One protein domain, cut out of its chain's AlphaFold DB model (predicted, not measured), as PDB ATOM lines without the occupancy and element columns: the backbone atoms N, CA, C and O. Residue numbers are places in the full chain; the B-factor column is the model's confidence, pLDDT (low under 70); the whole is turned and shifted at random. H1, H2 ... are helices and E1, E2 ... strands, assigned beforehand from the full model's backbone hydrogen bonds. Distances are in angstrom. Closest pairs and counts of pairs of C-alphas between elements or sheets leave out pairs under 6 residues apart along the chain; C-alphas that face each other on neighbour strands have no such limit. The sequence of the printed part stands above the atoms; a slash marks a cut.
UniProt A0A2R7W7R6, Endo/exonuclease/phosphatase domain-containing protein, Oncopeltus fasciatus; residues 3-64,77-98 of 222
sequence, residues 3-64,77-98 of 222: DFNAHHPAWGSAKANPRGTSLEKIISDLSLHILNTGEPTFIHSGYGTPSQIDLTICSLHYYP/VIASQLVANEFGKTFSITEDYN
ATOM      1  N   ASP A   3      49.441 -25.342 -14.273       87.94
ATOM      2  CA  ASP A   3      48.319 -24.911 -15.113       87.94
ATOM      3  C   ASP A   3      47.007 -25.464 -14.543       87.94
ATOM      4  O   ASP A   3      46.807 -26.680 -14.467       87.94
ATOM      5  N   PHE A   4      46.110 -24.569 -14.133       86.75
ATOM      6  CA  PHE A   4      44.815 -24.931 -13.561       86.75
ATOM      7  C   PHE A   4      43.646 -24.682 -14.514       86.75
ATOM      8  O   PHE A   4      42.517 -25.083 -14.208       86.75
ATOM      9  N   ASN A   5      43.880 -24.011 -15.651       89.38
ATOM     10  CA  ASN A   5      42.823 -23.562 -16.562       89.38
ATOM     11  C   ASN A   5      41.643 -22.895 -15.812       89.38
ATOM     12  O   ASN A   5      40.465 -23.135 -16.099       89.38
ATOM     13  N   ALA A   6      41.964 -22.111 -14.779       90.50
ATOM     14  CA  ALA A   6      41.018 -21.514 -13.845       90.50
ATOM     15  C   ALA A   6      41.156 -19.989 -13.863       90.50
ATOM     16  O   ALA A   6      42.254 -19.455 -13.722       90.50
ATOM     17  N   HIS A   7      40.037 -19.282 -13.999       92.69
ATOM     18  CA  HIS A   7      40.009 -17.822 -14.046       92.69
ATOM     19  C   HIS A   7      39.397 -17.285 -12.758       92.69
ATOM     20  O   HIS A   7      38.295 -17.694 -12.401       92.69
ATOM     21  N   HIS A   8      40.088 -16.376 -12.069       94.19
ATOM     22  CA  HIS A   8      39.556 -15.646 -10.918       94.19
ATOM     23  C   HIS A   8      40.276 -14.295 -10.719       94.19
ATOM     24  O   HIS A   8      41.486 -14.212 -10.963       94.19
ATOM     25  N   PRO A   9      39.583 -13.245 -10.234       94.25
ATOM     26  CA  PRO A   9      40.213 -11.963  -9.902       94.25
ATOM     27  C   PRO A   9      41.352 -12.060  -8.883       94.25
ATOM     28  O   PRO A   9      42.302 -11.287  -8.963       94.25
ATOM     29  N   ALA A  10      41.306 -13.048  -7.983       91.88
ATOM     30  CA  ALA A  10      42.332 -13.275  -6.957       91.88
ATOM     31  C   ALA A  10      43.750 -13.518  -7.519       91.88
ATOM     32  O   ALA A  10      44.727 -13.375  -6.794       91.88
ATOM     33  N   TRP A  11      43.871 -13.865  -8.801       93.06
ATOM     34  CA  TRP A  11      45.150 -14.035  -9.498       93.06
ATOM     35  C   TRP A  11      45.197 -13.301 -10.845       93.06
ATOM     36  O   TRP A  11      45.952 -13.676 -11.738       93.06
ATOM     37  N   GLY A  12      44.393 -12.243 -10.997       90.25
ATOM     38  CA  GLY A  12      44.492 -11.298 -12.114       90.25
ATOM     39  C   GLY A  12      43.601 -11.571 -13.326       90.25
ATOM     40  O   GLY A  12      43.693 -10.839 -14.307       90.25
ATOM     41  N   SER A  13      42.708 -12.566 -13.291       92.12
ATOM     42  CA  SER A  13      41.705 -12.711 -14.360       92.12
ATOM     43  C   SER A  13      40.578 -11.683 -14.217       92.12
ATOM     44  O   SER A  13      40.112 -11.407 -13.117       92.12
ATOM     45  N   ALA A  14      40.048 -11.185 -15.337       90.06
ATOM     46  CA  ALA A  14      38.966 -10.192 -15.323       90.06
ATOM     47  C   ALA A  14      37.645 -10.705 -14.713       90.06
ATOM     48  O   ALA A  14      36.877  -9.929 -14.147       90.06
ATOM     49  N   LYS A  15      37.351 -12.005 -14.852       91.81
ATOM     50  CA  LYS A  15      36.142 -12.650 -14.318       91.81
ATOM     51  C   LYS A  15      36.463 -14.032 -13.772       91.81
ATOM     52  O   LYS A  15      37.384 -14.693 -14.249       91.81
ATOM     53  N   ALA A  16      35.667 -14.460 -12.799       92.25
ATOM     54  CA  ALA A  16      35.717 -15.814 -12.281       92.25
ATOM     55  C   ALA A  16      34.994 -16.802 -13.212       92.25
ATOM     56  O   ALA A  16      33.904 -16.498 -13.698       92.25
ATOM     57  N   ASN A  17      35.572 -17.985 -13.430       90.00
ATOM     58  CA  ASN A  17      34.855 -19.149 -13.961       90.00
ATOM     59  C   ASN A  17      34.539 -20.147 -12.818       90.00
ATOM     60  O   ASN A  17      35.135 -20.039 -11.744       90.00
ATOM     61  N   PRO A  18      33.636 -21.134 -13.007       88.44
ATOM     62  CA  PRO A  18      33.259 -22.077 -11.942       88.44
ATOM     63  C   PRO A  18      34.449 -22.813 -11.310       88.44
ATOM     64  O   PRO A  18      34.485 -23.038 -10.096       88.44
ATOM     65  N   ARG A  19      35.453 -23.143 -12.135       87.25
ATOM     66  CA  ARG A  19      36.708 -23.751 -11.686       87.25
ATOM     67  C   ARG A  19      37.504 -22.804 -10.794       87.25
ATOM     68  O   ARG A  19      37.935 -23.218  -9.728       87.25
ATOM     69  N   GLY A  20      37.644 -21.540 -11.183       91.56
ATOM     70  CA  GLY A  20      38.319 -20.507 -10.402       91.56
ATOM     71  C   GLY A  20      37.624 -20.205  -9.081       91.56
ATOM     72  O   GLY A  20      38.302 -20.112  -8.068       91.56
ATOM     73  N   THR A  21      36.291 -20.147  -9.046       91.62
ATOM     74  CA  THR A  21      35.544 -19.972  -7.787       91.62
ATOM     75  C   THR A  21      35.750 -21.150  -6.834       91.62
ATOM     76  O   THR A  21      35.959 -20.961  -5.640       91.62
ATOM     77  N   SER A  22      35.728 -22.379  -7.355       88.75
ATOM     78  CA  SER A  22      35.945 -23.575  -6.533       88.75
ATOM     79  C   SER A  22      37.394 -23.666  -6.046       88.75
ATOM     80  O   SER A  22      37.650 -24.079  -4.918       88.75
ATOM     81  N   LEU A  23      38.340 -23.247  -6.887       89.75
ATOM     82  CA  LEU A  23      39.760 -23.218  -6.569       89.75
ATOM     83  C   LEU A  23      40.098 -22.172  -5.503       89.75
ATOM     84  O   LEU A  23      40.845 -22.469  -4.577       89.75
ATOM     85  N   GLU A  24      39.527 -20.973  -5.610       92.19
ATOM     86  CA  GLU A  24      39.698 -19.910  -4.620       92.19
ATOM     87  C   GLU A  24      39.155 -20.332  -3.252       92.19
ATOM     88  O   GLU A  24      39.851 -20.171  -2.250       92.19
ATOM     89  N   LYS A  25      38.002 -21.011  -3.226       90.00
ATOM     90  CA  LYS A  25      37.452 -21.576  -1.993       90.00
ATOM     91  C   LYS A  25      38.426 -22.545  -1.313       90.00
ATOM     92  O   LYS A  25      38.663 -22.409  -0.120       90.00
ATOM     93  N   ILE A  26      39.029 -23.481  -2.052       87.56
ATOM     94  CA  ILE A  26      40.034 -24.405  -1.485       87.56
ATOM     95  C   ILE A  26      41.247 -23.640  -0.957       87.56
ATOM     96  O   ILE A  26      41.756 -23.957   0.114       87.56
ATOM     97  N   ILE A  27      41.737 -22.659  -1.720       88.19
ATOM     98  CA  ILE A  27      42.890 -21.845  -1.326       88.19
ATOM     99  C   ILE A  27      42.595 -21.145   0.007       88.19
ATOM    100  O   ILE A  27      43.432 -21.196   0.907       88.19
ATOM    101  N   SER A  28      41.395 -20.580   0.160       87.75
ATOM    102  CA  SER A  28      40.928 -19.978   1.410       87.75
ATOM    103  C   SER A  28      40.796 -21.011   2.539       87.75
ATOM    104  O   SER A  28      41.374 -20.825   3.610       87.75
ATOM    105  N   ASP A  29      40.097 -22.125   2.300       85.12
ATOM    106  CA  ASP A  29      39.831 -23.174   3.298       85.12
ATOM    107  C   ASP A  29      41.130 -23.814   3.824       85.12
ATOM    108  O   ASP A  29      41.245 -24.136   5.007       85.12
ATOM    109  N   LEU A  30      42.135 -23.962   2.958       82.25
ATOM    110  CA  LEU A  30      43.446 -24.524   3.293       82.25
ATOM    111  C   LEU A  30      44.471 -23.463   3.722       82.25
ATOM    112  O   LEU A  30      45.634 -23.803   3.953       82.25
ATOM    113  N   SER A  31      44.068 -22.190   3.834       83.62
ATOM    114  CA  SER A  31      44.948 -21.066   4.200       83.62
ATOM    115  C   SER A  31      46.213 -20.978   3.326       83.62
ATOM    116  O   SER A  31      47.320 -20.688   3.795       83.62
ATOM    117  N   LEU A  32      46.057 -21.264   2.033       84.88
ATOM    118  CA  LEU A  32      47.113 -21.175   1.033       84.88
ATOM    119  C   LEU A  32      47.214 -19.743   0.504       84.88
ATOM    120  O   LEU A  32      46.227 -19.020   0.404       84.88
ATOM    121  N   HIS A  33      48.422 -19.337   0.135       87.38
ATOM    122  CA  HIS A  33      48.702 -18.009  -0.392       87.38
ATOM    123  C   HIS A  33      48.990 -18.086  -1.884       87.38
ATOM    124  O   HIS A  33      49.735 -18.955  -2.340       87.38
ATOM    125  N   ILE A  34      48.411 -17.156  -2.639       89.88
ATOM    126  CA  ILE A  34      48.678 -16.970  -4.063       89.88
ATOM    127  C   ILE A  34      49.910 -16.075  -4.205       89.88
ATOM    128  O   ILE A  34      49.974 -15.001  -3.614       89.88
ATOM    129  N   LEU A  35      50.881 -16.517  -5.001       88.81
ATOM    130  CA  LEU A  35      52.126 -15.788  -5.271       88.81
ATOM    131  C   LEU A  35      52.112 -15.062  -6.626       88.81
ATOM    132  O   LEU A  35      53.082 -14.402  -6.988       88.81
ATOM    133  N   ASN A  36      51.035 -15.204  -7.401       89.44
ATOM    134  CA  ASN A  36      50.881 -14.554  -8.698       89.44
ATOM    135  C   ASN A  36      50.686 -13.040  -8.551       89.44
ATOM    136  O   ASN A  36      49.924 -12.578  -7.708       89.44
ATOM    137  N   THR A  37      51.303 -12.276  -9.450       88.94
ATOM    138  CA  THR A  37      51.188 -10.809  -9.518       88.94
ATOM    139  C   THR A  37      50.002 -10.325 -10.355       88.94
ATOM    140  O   THR A  37      49.745  -9.128 -10.420       88.94
ATOM    141  N   GLY A  38      49.290 -11.243 -11.016       87.69
ATOM    142  CA  GLY A  38      48.205 -10.935 -11.948       87.69
ATOM    143  C   GLY A  38      48.642 -10.736 -13.403       87.69
ATOM    144  O   GLY A  38      47.792 -10.556 -14.272       87.69
ATOM    145  N   GLU A  39      49.940 -10.826 -13.696       89.62
ATOM    146  CA  GLU A  39      50.448 -10.790 -15.069       89.62
ATOM    147  C   GLU A  39      50.006 -12.029 -15.873       89.62
ATOM    148  O   GLU A  39      49.969 -13.130 -15.313       89.62
ATOM    149  N   PRO A  40      49.678 -11.885 -17.174       88.38
ATOM    150  CA  PRO A  40      49.318 -13.008 -18.032       88.38
ATOM    151  C   PRO A  40      50.394 -14.089 -18.074       88.38
ATOM    152  O   PRO A  40      51.572 -13.802 -18.279       88.38
ATOM    153  N   THR A  41      49.974 -15.343 -17.954       89.25
ATOM    154  CA  THR A  41      50.868 -16.509 -17.978       89.25
ATOM    155  C   THR A  41      50.739 -17.330 -19.258       89.25
ATOM    156  O   THR A  41      51.662 -18.052 -19.628       89.25
ATOM    157  N   PHE A  42      49.651 -17.137 -20.003       89.00
ATOM    158  CA  PHE A  42      49.379 -17.813 -21.265       89.00
ATOM    159  C   PHE A  42      48.843 -16.842 -22.324       89.00
ATOM    160  O   PHE A  42      48.112 -15.903 -22.005       89.00
ATOM    161  N   ILE A  43      49.176 -17.084 -23.596       88.12
ATOM    162  CA  ILE A  43      48.624 -16.365 -24.755       88.12
ATOM    163  C   ILE A  43      48.063 -17.397 -25.733       88.12
ATOM    164  O   ILE A  43      48.798 -18.244 -26.245       88.12
ATOM    165  N   HIS A  44      46.764 -17.314 -26.026       81.62
ATOM    166  CA  HIS A  44      46.113 -18.263 -26.928       81.62
ATOM    167  C   HIS A  44      46.571 -18.066 -28.381       81.62
ATOM    168  O   HIS A  44      46.384 -16.995 -28.960       81.62
ATOM    169  N   SER A  45      47.097 -19.118 -29.014       78.81
ATOM    170  CA  SER A  45      47.699 -19.054 -30.357       78.81
ATOM    171  C   SER A  45      46.733 -18.643 -31.476       78.81
ATOM    172  O   SER A  45      47.168 -18.070 -32.469       78.81
ATOM    173  N   GLY A  46      45.431 -18.910 -31.324       76.69
ATOM    174  CA  GLY A  46      44.416 -18.583 -32.334       76.69
ATOM    175  C   GLY A  46      43.858 -17.156 -32.271       76.69
ATOM    176  O   GLY A  46      43.444 -16.628 -33.296       76.69
ATOM    177  N   TYR A  47      43.849 -16.526 -31.091       80.12
ATOM    178  CA  TYR A  47      43.178 -15.229 -30.876       80.12
ATOM    179  C   TYR A  47      44.106 -14.162 -30.284       80.12
ATOM    180  O   TYR A  47      43.717 -13.004 -30.179       80.12
ATOM    181  N   GLY A  48      45.322 -14.537 -29.869       81.25
ATOM    182  CA  GLY A  48      46.293 -13.635 -29.248       81.25
ATOM    183  C   GLY A  48      45.878 -13.113 -27.872       81.25
ATOM    184  O   GLY A  48      46.532 -12.224 -27.337       81.25
ATOM    185  N   THR A  49      44.795 -13.635 -27.292       84.19
ATOM    186  CA  THR A  49      44.257 -13.148 -26.023       84.19
ATOM    187  C   THR A  49      45.103 -13.652 -24.849       84.19
ATOM    188  O   THR A  49      45.285 -14.873 -24.734       84.19
ATOM    189  N   PRO A  50      45.603 -12.754 -23.981       88.31
ATOM    190  CA  PRO A  50      46.342 -13.127 -22.781       88.31
ATOM    191  C   PRO A  50      45.412 -13.654 -21.677       88.31
ATOM    192  O   PRO A  50      44.275 -13.199 -21.544       88.31
ATOM    193  N   SER A  51      45.906 -14.583 -20.857       89.69
ATOM    194  CA  SER A  51      45.185 -15.130 -19.704       89.69
ATOM    195  C   SER A  51      46.105 -15.565 -18.562       89.69
ATOM    196  O   SER A  51      47.231 -16.002 -18.791       89.69
ATOM    197  N   GLN A  52      45.586 -15.502 -17.338       91.81
ATOM    198  CA  GLN A  52      46.233 -15.903 -16.089       91.81
ATOM    199  C   GLN A  52      45.679 -17.256 -15.625       91.81
ATOM    200  O   GLN A  52      44.738 -17.296 -14.831       91.81
ATOM    201  N   ILE A  53      46.219 -18.354 -16.162       89.88
ATOM    202  CA  ILE A  53      45.742 -19.726 -15.879       89.88
ATOM    203  C   ILE A  53      46.766 -20.587 -15.128       89.88
ATOM    204  O   ILE A  53      46.378 -21.524 -14.427       89.88
ATOM    205  N   ASP A  54      48.048 -20.226 -15.202       90.44
ATOM    206  CA  ASP A  54      49.097 -20.802 -14.359       90.44
ATOM    207  C   ASP A  54      49.156 -20.131 -12.984       90.44
ATOM    208  O   ASP A  54      49.331 -18.912 -12.888       90.44
ATOM    209  N   LEU A  55      49.081 -20.925 -11.910       89.56
ATOM    210  CA  LEU A  55      49.132 -20.431 -10.531       89.56
ATOM    211  C   LEU A  55      50.292 -21.011  -9.741       89.56
ATOM    212  O   LEU A  55      50.608 -22.202  -9.806       89.56
ATOM    213  N   THR A  56      50.885 -20.161  -8.914       88.62
ATOM    214  CA  THR A  56      51.824 -20.525  -7.864       88.62
ATOM    215  C   THR A  56      51.164 -20.254  -6.524       88.62
ATOM    216  O   THR A  56      50.895 -19.110  -6.171       88.62
ATOM    217  N   ILE A  57      50.906 -21.331  -5.789       87.44
ATOM    218  CA  ILE A  57      50.323 -21.305  -4.451       87.44
ATOM    219  C   ILE A  57      51.295 -21.936  -3.456       87.44
ATOM    220  O   ILE A  57      52.003 -22.885  -3.808       87.44
ATOM    221  N   CYS A  58      51.335 -21.423  -2.230       84.06
ATOM    222  CA  CYS A  58      52.146 -21.969  -1.144       84.06
ATOM    223  C   CYS A  58      51.350 -22.057   0.163       84.06
ATOM    224  O   CYS A  58      50.432 -21.274   0.401       84.06
ATOM    225  N   SER A  59      51.691 -23.022   1.020       75.75
ATOM    226  CA  SER A  59      51.172 -23.069   2.386       75.75
ATOM    227  C   SER A  59      51.975 -22.128   3.282       75.75
ATOM    228  O   SER A  59      53.199 -22.024   3.167       75.75
ATOM    229  N   LEU A  60      51.293 -21.458   4.210       62.16
ATOM    230  CA  LEU A  60      51.939 -20.643   5.235       62.16
ATOM    231  C   LEU A  60      52.508 -21.549   6.344       62.16
ATOM    232  O   LEU A  60      52.017 -21.571   7.466       62.16
ATOM    233  N   HIS A  61      53.529 -22.343   6.022       55.50
ATOM    234  CA  HIS A  61      54.354 -23.030   7.025       55.50
ATOM    235  C   HIS A  61      55.849 -22.764   6.819       55.50
ATOM    236  O   HIS A  61      56.701 -23.582   7.146       55.50
ATOM    237  N   TYR A  62      56.172 -21.586   6.283       46.69
ATOM    238  CA  TYR A  62      57.539 -21.095   6.161       46.69
ATOM    239  C   TYR A  62      57.877 -20.181   7.351       46.69
ATOM    240  O   TYR A  62      58.076 -18.979   7.198       46.69
ATOM    241  N   TYR A  63      57.927 -20.746   8.560       38.53
ATOM    242  CA  TYR A  63      58.752 -20.163   9.622       38.53
ATOM    243  C   TYR A  63      60.157 -20.764   9.501       38.53
ATOM    244  O   TYR A  63      60.272 -21.982   9.359       38.53
ATOM    245  N   PRO A  64      61.239 -19.965   9.563       41.31
ATOM    246  CA  PRO A  64      62.575 -20.523   9.676       41.31
ATOM    247  C   PRO A  64      62.664 -21.222  11.035       41.31
ATOM    248  O   PRO A  64      62.814 -20.575  12.070       41.31
ATOM    249  N   VAL A  77      54.339 -34.570   4.820       57.62
ATOM    250  CA  VAL A  77      53.889 -35.485   3.762       57.62
ATOM    251  C   VAL A  77      52.379 -35.708   3.848       57.62
ATOM    252  O   VAL A  77      51.692 -35.597   2.832       57.62
ATOM    253  N   ILE A  78      51.833 -35.932   5.048       57.94
ATOM    254  CA  ILE A  78      50.384 -36.101   5.243       57.94
ATOM    255  C   ILE A  78      49.629 -34.817   4.874       57.94
ATOM    256  O   ILE A  78      48.627 -34.889   4.161       57.94
ATOM    257  N   ALA A  79      50.125 -33.645   5.286       64.19
ATOM    258  CA  ALA A  79      49.527 -32.363   4.916       64.19
ATOM    259  C   ALA A  79      49.511 -32.167   3.390       64.19
ATOM    260  O   ALA A  79      48.477 -31.810   2.829       64.19
ATOM    261  N   SER A  80      50.610 -32.487   2.696       67.81
ATOM    262  CA  SER A  80      50.683 -32.392   1.231       67.81
ATOM    263  C   SER A  80      49.706 -33.339   0.520       67.81
ATOM    264  O   SER A  80      49.071 -32.946  -0.461       67.81
ATOM    265  N   GLN A  81      49.513 -34.552   1.050       68.69
ATOM    266  CA  GLN A  81      48.571 -35.521   0.495       68.69
ATOM    267  C   GLN A  81      47.119 -35.074   0.690       68.69
ATOM    268  O   GLN A  81      46.310 -35.216  -0.225       68.69
ATOM    269  N   LEU A  82      46.775 -34.517   1.856       70.12
ATOM    270  CA  LEU A  82      45.434 -33.986   2.123       70.12
ATOM    271  C   LEU A  82      45.101 -32.820   1.190       70.12
ATOM    272  O   LEU A  82      44.034 -32.813   0.578       70.12
ATOM    273  N   VAL A  83      46.046 -31.896   1.017       74.25
ATOM    274  CA  VAL A  83      45.928 -30.777   0.078       74.25
ATOM    275  C   VAL A  83      45.699 -31.306  -1.344       74.25
ATOM    276  O   VAL A  83      44.711 -30.950  -1.984       74.25
ATOM    277  N   ALA A  84      46.549 -32.222  -1.822       76.75
ATOM    278  CA  ALA A  84      46.417 -32.820  -3.151       76.75
ATOM    279  C   ALA A  84      45.077 -33.554  -3.349       76.75
ATOM    280  O   ALA A  84      44.474 -33.463  -4.421       76.75
ATOM    281  N   ASN A  85      44.584 -34.243  -2.319       79.31
ATOM    282  CA  ASN A  85      43.299 -34.938  -2.360       79.31
ATOM    283  C   ASN A  85      42.121 -33.963  -2.505       79.31
ATOM    284  O   ASN A  85      41.209 -34.238  -3.286       79.31
ATOM    285  N   GLU A  86      42.129 -32.831  -1.795       79.75
ATOM    286  CA  GLU A  86      41.072 -31.813  -1.905       79.75
ATOM    287  C   GLU A  86      41.074 -31.118  -3.272       79.75
ATOM    288  O   GLU A  86      40.012 -30.954  -3.888       79.75
ATOM    289  N   PHE A  87      42.258 -30.819  -3.821       81.06
ATOM    290  CA  PHE A  87      42.377 -30.377  -5.213       81.06
ATOM    291  C   PHE A  87      41.816 -31.434  -6.176       81.06
ATOM    292  O   PHE A  87      40.977 -31.116  -7.018       81.06
ATOM    293  N   GLY A  88      42.205 -32.704  -6.024       79.75
ATOM    294  CA  GLY A  88      41.748 -33.798  -6.885       79.75
ATOM    295  C   GLY A  88      40.227 -33.996  -6.876       79.75
ATOM    296  O   GLY A  88      39.619 -34.169  -7.936       79.75
ATOM    297  N   LYS A  89      39.590 -33.915  -5.701       77.62
ATOM    298  CA  LYS A  89      38.122 -33.965  -5.575       77.62
ATOM    299  C   LYS A  89      37.460 -32.815  -6.329       77.62
ATOM    300  O   LYS A  89      36.529 -33.047  -7.098       77.62
ATOM    301  N   THR A  90      37.953 -31.596  -6.137       76.38
ATOM    302  CA  THR A  90      37.337 -30.396  -6.714       76.38
ATOM    303  C   THR A  90      37.516 -30.324  -8.225       76.38
ATOM    304  O   THR A  90      36.560 -30.029  -8.951       76.38
ATOM    305  N   PHE A  91      38.700 -30.674  -8.735       73.06
ATOM    306  CA  PHE A  91      38.915 -30.754 -10.177       73.06
ATOM    307  C   PHE A  91      38.061 -31.846 -10.812       73.06
ATOM    308  O   PHE A  91      37.415 -31.569 -11.813       73.06
ATOM    309  N   SER A  92      37.912 -33.021 -10.185       71.88
ATOM    310  CA  SER A  92      37.056 -34.086 -10.731       71.88
ATOM    311  C   SER A  92      35.590 -33.672 -10.913       71.88
ATOM    312  O   SER A  92      34.906 -34.294 -11.725       71.88
ATOM    313  N   ILE A  93      35.082 -32.703 -10.147       67.81
ATOM    314  CA  ILE A  93      33.682 -32.247 -10.223       67.81
ATOM    315  C   ILE A  93      33.528 -31.099 -11.231       67.81
ATOM    316  O   ILE A  93      32.500 -30.997 -11.893       67.81
ATOM    317  N   THR A  94      34.554 -30.258 -11.377       64.50
ATOM    318  CA  THR A  94      34.537 -29.045 -12.216       64.50
ATOM    319  C   THR A  94      35.093 -29.263 -13.631       64.50
ATOM    320  O   THR A  94      35.352 -28.302 -14.364       64.50
ATOM    321  N   GLU A  95      35.310 -30.517 -14.036       65.19
ATOM    322  CA  GLU A  95      35.644 -30.854 -15.420       65.19
ATOM    323  C   GLU A  95      34.395 -30.855 -16.310       65.19
ATOM    324  O   GLU A  95      33.472 -31.646 -16.106       65.19
ATOM    325  N   ASP A  96      34.420 -30.037 -17.366       58.69
ATOM    326  CA  ASP A  96      33.416 -30.038 -18.442       58.69
ATOM    327  C   ASP A  96      33.423 -31.348 -19.262       58.69
ATOM    328  O   ASP A  96      32.535 -31.591 -20.076       58.69
ATOM    329  N   TYR A  97      34.408 -32.226 -19.035       56.78
ATOM    330  CA  TYR A  97      34.536 -33.532 -19.691       56.78
ATOM    331  C   TYR A  97      33.706 -34.639 -19.022       56.78
ATOM    332  O   TYR A  97      33.717 -35.779 -19.488       56.78
ATOM    333  N   ASN A  98      32.966 -34.328 -17.949       63.41
ATOM    334  CA  ASN A  98      32.073 -35.258 -17.250       63.41
ATOM    335  C   ASN A  98      30.785 -35.545 -18.048       63.41
ATOM    336  O   ASN A  98      29.665 -35.401 -17.552       63.41
TER     337      ASN A  98
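Overview. This is residues 3 to 64 and 77 to 98 of the 222 residues of the protein "Endo/exonuclease/phosphatase domain-containing protein" of Oncopeltus fasciatus (UniProt A0A2R7W7R6). Two helices, H1 and H2, lie side by side and run opposite ways, with a very small two-strand hairpin, E1 and E2, near residues 24 to 28 of H1. Much of the rest is loop: residues 3 to 17 lead into H1, and the long loop of residues 35 to 56 reaches out to Gly 46 at one end of the longest span. The printed part has 84 residues, with H1, E1, E2 and H2 in that order; the class is mostly helix, though under half of the residues are in named elements. It is flat, spanning 42 by 36 by 18 A, and only just compact, close to loose, with a radius of gyration of the C-alphas of 13.8 A.

Along the chain. H1, residues 18 to 29, begins at C-alpha 18 (33.259, -22.077, -11.942) and is 16.6 A long. E1, residues 32 to 34, and E2, residues 57 to 59, are short strands. H2, residues 77 to 93, is 24.8 A long and ends at C-alpha 93 (33.682, -32.247, -10.223).

Arrangement. H1 and H2 touch at a shallow tilt of 25 degrees; the closest C-alphas, of Ser 22 and Thr 90, are 7.0 A apart. H2 touches H1 with residues 86 to 91 alone. The closest C-alphas of H1 and E1, of Ile 27 and His 33, are 7.0 A apart. E1 and E2 form an antiparallel hairpin, with N 33 and O 58 within hydrogen-bond range at 2.8 A. E1 and H2 are apart. In H1 and H2 every O i to N i+4 pair is within hydrogen-bond range.

Size, cuts and confidence. The two C-alphas farthest apart, of Gly 46 and Pro 64, are 45.8 A apart. The link from H1 to E1 is tight; that from E1 to E2 is long, with residues 42 to 43 paired antiparallel with 50 to 51. Residues 65 to 76 are not printed, and C-alphas 64 and 77 are 18.3 A apart across this cut. The model's confidence is under 70 at residues 60 to 64, 77 to 81 and 93 to 98.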